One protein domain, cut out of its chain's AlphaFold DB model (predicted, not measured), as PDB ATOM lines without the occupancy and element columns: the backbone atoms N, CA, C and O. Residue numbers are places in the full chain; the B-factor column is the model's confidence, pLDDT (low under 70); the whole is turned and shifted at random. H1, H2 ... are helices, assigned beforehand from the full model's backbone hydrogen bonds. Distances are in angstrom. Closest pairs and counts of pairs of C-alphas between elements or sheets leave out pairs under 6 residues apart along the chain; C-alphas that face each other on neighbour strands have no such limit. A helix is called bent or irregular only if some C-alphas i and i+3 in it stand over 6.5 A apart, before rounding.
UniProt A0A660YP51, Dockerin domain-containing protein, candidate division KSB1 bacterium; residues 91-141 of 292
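Overview. This is residues 91 to 141 of the 292 residues of the protein "Dockerin domain-containing protein" of candidate division KSB1 bacterium (UniProt A0A660YP51). Picture a helical hairpin, H1 and H2 side by side and running opposite ways, with the unnamed stretch of residues 91 to 104 passing alongside it, so that the backbone makes three passes along the longest axis. The opening stretch starts near the end where residues 119 to 124 join the helices and leads to the other end, where H1 begins. The printed part has 51 residues with two named helices, H1 then H2, and no named strand; the class is all helix. The whole is compact, with a radius of gyration of the C-alphas of 10.2 A, yet elongated, spanning 29 by 15 by 15 A.

Along the chain. Start at C-alpha 91, at (-38.431, 40.893, -32.277), and go through residues 91 to 104, which hold no named element. Find C-alpha 105 at (-13.561, 41.930, -32.513); there H1 begins, residues 105 to 118, 19.8 A long. H1 is irregular: C-alphas 110 and 113 are 7.1 A apart, and its line is a rough one. Next look for H2, residues 125 to 140, 22.7 A long, ending with C-alpha 140 at (-16.310, 42.166, -24.489).

Arrangement. Compare H1 with H2: they touch, and their closest C-alphas are those of Pro 105 and Gly 138, 4.3 A apart. Their centres are 9.7 A apart. Their lines stand at a shallow tilt of 25 degrees, and they run opposite ways, a helical hairpin. On the backbone of H2 you will find every O i to N i+4 pair within hydrogen-bond range; in H1, 8 of 10 are.

Size, cuts and confidence. Look for the two C-alphas farthest apart at Tyr 122 and Arg 141, 29.5 A. The printed part has no cut, and the link from H1 to H2, 6 residues, is short. In the B-factor column the mean pLDDT of the printed part of this model is 97.5, and no printed residue is under 70.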
ATOM      1  N   ASP A  91     -37.765  41.420 -31.067       93.69
ATOM      2  CA  ASP A  91     -38.431  40.893 -32.277       93.69
ATOM      3  C   ASP A  91     -37.481  40.352 -33.368       93.69
ATOM      4  O   ASP A  91     -37.915  39.612 -34.251       93.69
ATOM      5  N   TRP A  92     -36.198  40.728 -33.340       94.00
ATOM      6  CA  TRP A  92     -35.186  40.249 -34.284       94.00
ATOM      7  C   TRP A  92     -34.387  39.028 -33.794       94.00
ATOM      8  O   TRP A  92     -33.718  38.403 -34.618       94.00
ATOM      9  N   TRP A  93     -34.473  38.641 -32.512       95.00
ATOM     10  CA  TRP A  93     -33.832  37.424 -31.979       95.00
ATOM     11  C   TRP A  93     -34.199  36.122 -32.702       95.00
ATOM     12  O   TRP A  93     -33.273  35.340 -32.920       95.00
ATOM     13  N   PRO A  94     -35.443  35.903 -33.185       96.31
ATOM     14  CA  PRO A  94     -35.769  34.688 -33.937       96.31
ATOM     15  C   PRO A  94     -34.935  34.516 -35.216       96.31
ATOM     16  O   PRO A  94     -34.875  33.431 -35.785       96.31
ATOM     17  N   TYR A  95     -34.324  35.599 -35.707       96.62
ATOM     18  CA  TYR A  95     -33.504  35.618 -36.917       96.62
ATOM     19  C   TYR A  95     -32.000  35.674 -36.621       96.62
ATOM     20  O   TYR A  95     -31.192  35.625 -37.551       96.62
ATOM     21  N   LEU A  96     -31.622  35.827 -35.349       97.69
ATOM     22  CA  LEU A  96     -30.231  35.852 -34.922       97.69
ATOM     23  C   LEU A  96     -29.669  34.428 -34.912       97.69
ATOM     24  O   LEU A  96     -30.296  33.501 -34.409       97.69
ATOM     25  N   GLY A  97     -28.464  34.261 -35.439       97.69
ATOM     26  CA  GLY A  97     -27.768  32.982 -35.463       97.69
ATOM     27  C   GLY A  97     -26.333  33.162 -35.920       97.69
ATOM     28  O   GLY A  97     -25.993  34.199 -36.497       97.69
ATOM     29  N   ASN A  98     -25.509  32.137 -35.718       98.06
ATOM     30  CA  ASN A  98     -24.072  32.159 -36.005       98.06
ATOM     31  C   ASN A  98     -23.294  33.246 -35.234       98.06
ATOM     32  O   ASN A  98     -22.246  33.700 -35.697       98.06
ATOM     33  N   VAL A  99     -23.806  33.697 -34.083       98.50
ATOM     34  CA  VAL A  99     -23.034  34.524 -33.148       98.50
ATOM     35  C   VAL A  99     -21.992  33.606 -32.501       98.50
ATOM     36  O   VAL A  99     -22.391  32.626 -31.870       98.50
ATOM     37  N   PRO A 100     -20.686  33.883 -32.663       98.44
ATOM     38  CA  PRO A 100     -19.652  32.914 -32.328       98.44
ATOM     39  C   PRO A 100     -19.253  32.954 -30.852       98.44
ATOM     40  O   PRO A 100     -19.262  34.026 -30.240       98.44
ATOM     41  N   TYR A 101     -18.804  31.825 -30.313       98.62
ATOM     42  CA  TYR A 101     -18.059  31.741 -29.053       98.62
ATOM     43  C   TYR A 101     -16.835  30.830 -29.240       98.62
ATOM     44  O   TYR A 101     -17.009  29.723 -29.733       98.62
ATOM     45  N   PRO A 102     -15.619  31.227 -28.816       98.56
ATOM     46  CA  PRO A 102     -15.264  32.484 -28.151       98.56
ATOM     47  C   PRO A 102     -15.405  33.737 -29.030       98.56
ATOM     48  O   PRO A 102     -15.323  33.678 -30.256       98.56
ATOM     49  N   SER A 103     -15.562  34.906 -28.405       98.56
ATOM     50  CA  SER A 103     -15.655  36.192 -29.094       98.56
ATOM     51  C   SER A 103     -14.362  37.002 -29.056       98.56
ATOM     52  O   SER A 103     -13.597  37.036 -28.088       98.56
ATOM     53  N   SER A 104     -14.138  37.715 -30.153       98.62
ATOM     54  CA  SER A 104     -13.205  38.830 -30.256       98.62
ATOM     55  C   SER A 104     -13.710  39.786 -31.340       98.62
ATOM     56  O   SER A 104     -14.561  39.388 -32.146       98.62
ATOM     57  N   PRO A 105     -13.189  41.025 -31.428       98.69
ATOM     58  CA  PRO A 105     -13.561  41.930 -32.513       98.69
ATOM     59  C   PRO A 105     -13.304  41.320 -33.897       98.69
ATOM     60  O   PRO A 105     -14.087  41.519 -34.821       98.69
ATOM     61  N   GLU A 106     -12.226  40.547 -34.036       98.62
ATOM     62  CA  GLU A 106     -11.817  39.914 -35.289       98.62
ATOM     63  C   GLU A 106     -12.738  38.747 -35.670       98.62
ATOM     64  O   GLU A 106     -13.200  38.689 -36.811       98.62
ATOM     65  N   ILE A 107     -13.046  37.855 -34.717       98.50
ATOM     66  CA  ILE A 107     -13.941  36.705 -34.934       98.50
ATOM     67  C   ILE A 107     -15.346  37.200 -35.295       98.50
ATOM     68  O   ILE A 107     -15.918  36.791 -36.307       98.50
ATOM     69  N   VAL A 108     -15.875  38.150 -34.520       98.38
ATOM     70  CA  VAL A 108     -17.195  38.737 -34.772       98.38
ATOM     71  C   VAL A 108     -17.239  39.460 -36.116       98.38
ATOM     72  O   VAL A 108     -18.189  39.277 -36.874       98.38
ATOM     73  N   SER A 109     -16.220  40.259 -36.449       98.38
ATOM     74  CA  SER A 109     -16.190  40.967 -37.732       98.38
ATOM     75  C   SER A 109     -16.197  40.005 -38.922       98.38
ATOM     76  O   SER A 109     -16.745  40.357 -39.967       98.38
ATOM     77  N   ALA A 110     -15.596  38.819 -38.785       98.38
ATOM     78  CA  ALA A 110     -15.617  37.788 -39.817       98.38
ATOM     79  C   ALA A 110     -16.986  37.090 -39.924       98.38
ATOM     80  O   ALA A 110     -17.419  36.786 -41.034       98.38
ATOM     81  N   ALA A 111     -17.683  36.882 -38.802       98.19
ATOM     82  CA  ALA A 111     -19.013  36.265 -38.757       98.19
ATOM     83  C   ALA A 111     -20.157  37.224 -39.149       98.19
ATOM     84  O   ALA A 111     -21.206  36.782 -39.623       98.19
ATOM     85  N   MET A 112     -19.957  38.541 -39.002       98.56
ATOM     86  CA  MET A 112     -20.988  39.570 -39.198       98.56
ATOM     87  C   MET A 112     -21.757  39.464 -40.530       98.56
ATOM     88  O   MET A 112     -22.985  39.578 -40.498       98.56
ATOM     89  N   PRO A 113     -21.125  39.220 -41.700       98.38
ATOM     90  CA  PRO A 113     -21.870  39.065 -42.950       98.38
ATOM     91  C   PRO A 113     -22.882  37.911 -42.914       98.38
ATOM     92  O   PRO A 113     -23.992  38.068 -43.419       98.38
ATOM     93  N   THR A 114     -22.522  36.779 -42.299       98.00
ATOM     94  CA  THR A 114     -23.403  35.612 -42.136       98.00
ATOM     95  C   THR A 114     -24.529  35.914 -41.155       98.00
ATOM     96  O   THR A 114     -25.690  35.644 -41.459       98.00
ATOM     97  N   ILE A 115     -24.208  36.554 -40.026       98.31
ATOM     98  CA  ILE A 115     -25.194  36.971 -39.019       98.31
ATOM     99  C   ILE A 115     -26.245  37.896 -39.656       98.31
ATOM    100  O   ILE A 115     -27.442  37.624 -39.603       98.31
ATOM    101  N   LEU A 116     -25.815  38.960 -40.348       98.12
ATOM    102  CA  LEU A 116     -26.722  39.933 -40.973       98.12
ATOM    103  C   LEU A 116     -27.521  39.367 -42.157       98.12
ATOM    104  O   LEU A 116     -28.566  39.928 -42.501       98.12
ATOM    105  N   ALA A 117     -27.051  38.282 -42.781       97.44
ATOM    106  CA  ALA A 117     -27.791  37.584 -43.828       97.44
ATOM    107  C   ALA A 117     -29.034  36.863 -43.280       97.44
ATOM    108  O   ALA A 117     -30.038  36.791 -43.993       97.44
ATOM    109  N   GLY A 118     -28.990  36.389 -42.027       96.31
ATOM    110  CA  GLY A 118     -30.147  35.816 -41.327       96.31
ATOM    111  C   GLY A 118     -31.209  36.859 -40.968       96.31
ATOM    112  O   GLY A 118     -32.405  36.571 -41.000       96.31
ATOM    113  N   ILE A 119     -30.792  38.104 -40.721       97.94
ATOM    114  CA  ILE A 119     -31.688  39.194 -40.319       97.94
ATOM    115  C   ILE A 119     -32.504  39.727 -41.513       97.94
ATOM    116  O   ILE A 119     -31.918  40.128 -42.534       97.94
ATOM    117  N   PRO A 120     -33.844  39.838 -41.398       97.19
ATOM    118  CA  PRO A 120     -34.694  40.434 -42.424       97.19
ATOM    119  C   PRO A 120     -34.273  41.858 -42.831       97.19
ATOM    120  O   PRO A 120     -33.788  42.636 -42.009       97.19
ATOM    121  N   PRO A 121     -34.473  42.255 -44.104       95.00
ATOM    122  CA  PRO A 121     -34.114  43.594 -44.578       95.00
ATOM    123  C   PRO A 121     -35.010  44.706 -44.024       95.00
ATOM    124  O   PRO A 121     -34.627  45.873 -44.087       95.00
ATOM    125  N   TYR A 122     -36.193  44.350 -43.515       95.38
ATOM    126  CA  TYR A 122     -37.123  45.272 -42.886       95.38
ATOM    127  C   TYR A 122     -37.628  44.709 -41.553       95.38
ATOM    128  O   TYR A 122     -37.914  43.514 -41.491       95.38
ATOM    129  N   PRO A 123     -37.815  45.575 -40.546       96.50
ATOM    130  CA  PRO A 123     -37.468  46.996 -40.570       96.50
ATOM    131  C   PRO A 123     -35.943  47.217 -40.608       96.50
ATOM    132  O   PRO A 123     -35.171  46.460 -40.034       96.50
ATOM    133  N   THR A 124     -35.493  48.253 -41.325       93.75
ATOM    134  CA  THR A 124     -34.061  48.438 -41.646       93.75
ATOM    135  C   THR A 124     -33.176  48.599 -40.413       93.75
ATOM    136  O   THR A 124     -31.990  48.289 -40.474       93.75
ATOM    137  N   TRP A 125     -33.747  49.077 -39.303       95.38
ATOM    138  CA  TRP A 125     -33.032  49.288 -38.048       95.38
ATOM    139  C   TRP A 125     -32.615  47.977 -37.364       95.38
ATOM    140  O   TRP A 125     -31.637  47.999 -36.632       95.38
ATOM    141  N   TRP A 126     -33.238  46.827 -37.669       97.31
ATOM    142  CA  TRP A 126     -32.820  45.528 -37.108       97.31
ATOM    143  C   TRP A 126     -31.370  45.195 -37.422       97.31
ATOM    144  O   TRP A 126     -30.616  44.797 -36.544       97.31
ATOM    145  N   ARG A 127     -30.947  45.391 -38.674       97.44
ATOM    146  CA  ARG A 127     -29.563  45.106 -39.069       97.44
ATOM    147  C   ARG A 127     -28.566  46.060 -38.422       97.44
ATOM    148  O   ARG A 127     -27.438  45.655 -38.176       97.44
ATOM    149  N   THR A 128     -28.970  47.302 -38.155       96.88
ATOM    150  CA  THR A 128     -28.141  48.262 -37.420       96.88
ATOM    151  C   THR A 128     -28.000  47.837 -35.962       96.88
ATOM    152  O   THR A 128     -26.875  47.690 -35.499       96.88
ATOM    153  N   ASP A 129     -29.108  47.531 -35.285       96.81
ATOM    154  CA  ASP A 129     -29.098  47.087 -33.887       96.81
ATOM    155  C   ASP A 129     -28.292  45.797 -33.703       96.81
ATOM    156  O   ASP A 129     -27.457  45.713 -32.806       96.81
ATOM    157  N   VAL A 130     -28.492  44.807 -34.581       97.94
ATOM    158  CA  VAL A 130     -27.726  43.552 -34.564       97.94
ATOM    159  C   VAL A 130     -26.243  43.826 -34.779       97.94
ATOM    160  O   VAL A 130     -25.416  43.323 -34.022       97.94
ATOM    161  N   ASN A 131     -25.889  44.643 -35.777       98.00
ATOM    162  CA  ASN A 131     -24.495  44.997 -36.022       98.00
ATOM    163  C   ASN A 131     -23.856  45.624 -34.777       98.00
ATOM    164  O   ASN A 131     -22.748  45.238 -34.404       98.00
ATOM    165  N   ASP A 132     -24.544  46.560 -34.128       98.00
ATOM    166  CA  ASP A 132     -24.019  47.284 -32.972       98.00
ATOM    167  C   ASP A 132     -23.879  46.372 -31.744       98.00
ATOM    168  O   ASP A 132     -22.822  46.363 -31.109       98.00
ATOM    169  N   GLN A 133     -24.888  45.545 -31.451       98.06
ATOM    170  CA  GLN A 133     -24.864  44.623 -30.308       98.06
ATOM    171  C   GLN A 133     -23.833  43.508 -30.476       98.06
ATOM    172  O   GLN A 133     -23.049  43.249 -29.563       98.06
ATOM    173  N   VAL A 134     -23.765  42.878 -31.652       98.38
ATOM    174  CA  VAL A 134     -22.772  41.826 -31.912       98.38
ATOM    175  C   VAL A 134     -21.363  42.438 -31.937       98.38
ATOM    176  O   VAL A 134     -20.429  41.853 -31.390       98.38
ATOM    177  N   THR A 135     -21.189  43.655 -32.470       98.62
ATOM    178  CA  THR A 135     -19.899  44.368 -32.393       98.62
ATOM    179  C   THR A 135     -19.483  44.629 -30.944       98.62
ATOM    180  O   THR A 135     -18.321  44.389 -30.608       98.62
ATOM    181  N   ALA A 136     -20.401  45.084 -30.084       98.56
ATOM    182  CA  ALA A 136     -20.140  45.284 -28.657       98.56
ATOM    183  C   ALA A 136     -19.725  43.972 -27.969       98.56
ATOM    184  O   ALA A 136     -18.686  43.929 -27.312       98.56
ATOM    185  N   TYR A 137     -20.439  42.881 -28.242       98.56
ATOM    186  CA  TYR A 137     -20.091  41.535 -27.784       98.56
ATOM    187  C   TYR A 137     -18.685  41.082 -28.206       98.56
ATOM    188  O   TYR A 137     -17.946  40.485 -27.418       98.56
ATOM    189  N   GLY A 138     -18.261  41.413 -29.429       98.69
ATOM    190  CA  GLY A 138     -16.883  41.183 -29.866       98.69
ATOM    191  C   GLY A 138     -15.860  41.952 -29.022       98.69
ATOM    192  O   GLY A 138     -14.793  41.418 -28.713       98.69
ATOM    193  N   GLN A 139     -16.174  43.184 -28.602       98.62
ATOM    194  CA  GLN A 139     -15.301  43.988 -27.730       98.62
ATOM    195  C   GLN A 139     -15.223  43.455 -26.297       98.62
ATOM    196  O   GLN A 139     -14.193  43.634 -25.644       98.62
ATOM    197  N   GLU A 140     -16.270  42.786 -25.820       98.38
ATOM    198  CA  GLU A 140     -16.310  42.166 -24.489       98.38
ATOM    199  C   GLU A 140     -15.390  40.944 -24.365       98.38
ATOM    200  O   GLU A 140     -14.971  40.611 -23.254       98.38
ATOM    201  N   ARG A 141     -15.005  40.336 -25.500       98.56
ATOM    202  CA  ARG A 141     -14.033  39.232 -25.589       98.56
ATOM    203  C   ARG A 141     -14.414  38.044 -24.704       98.56
ATOM    204  O   ARG A 141     -13.613  37.582 -23.887       98.56
TER     205      ARG A 141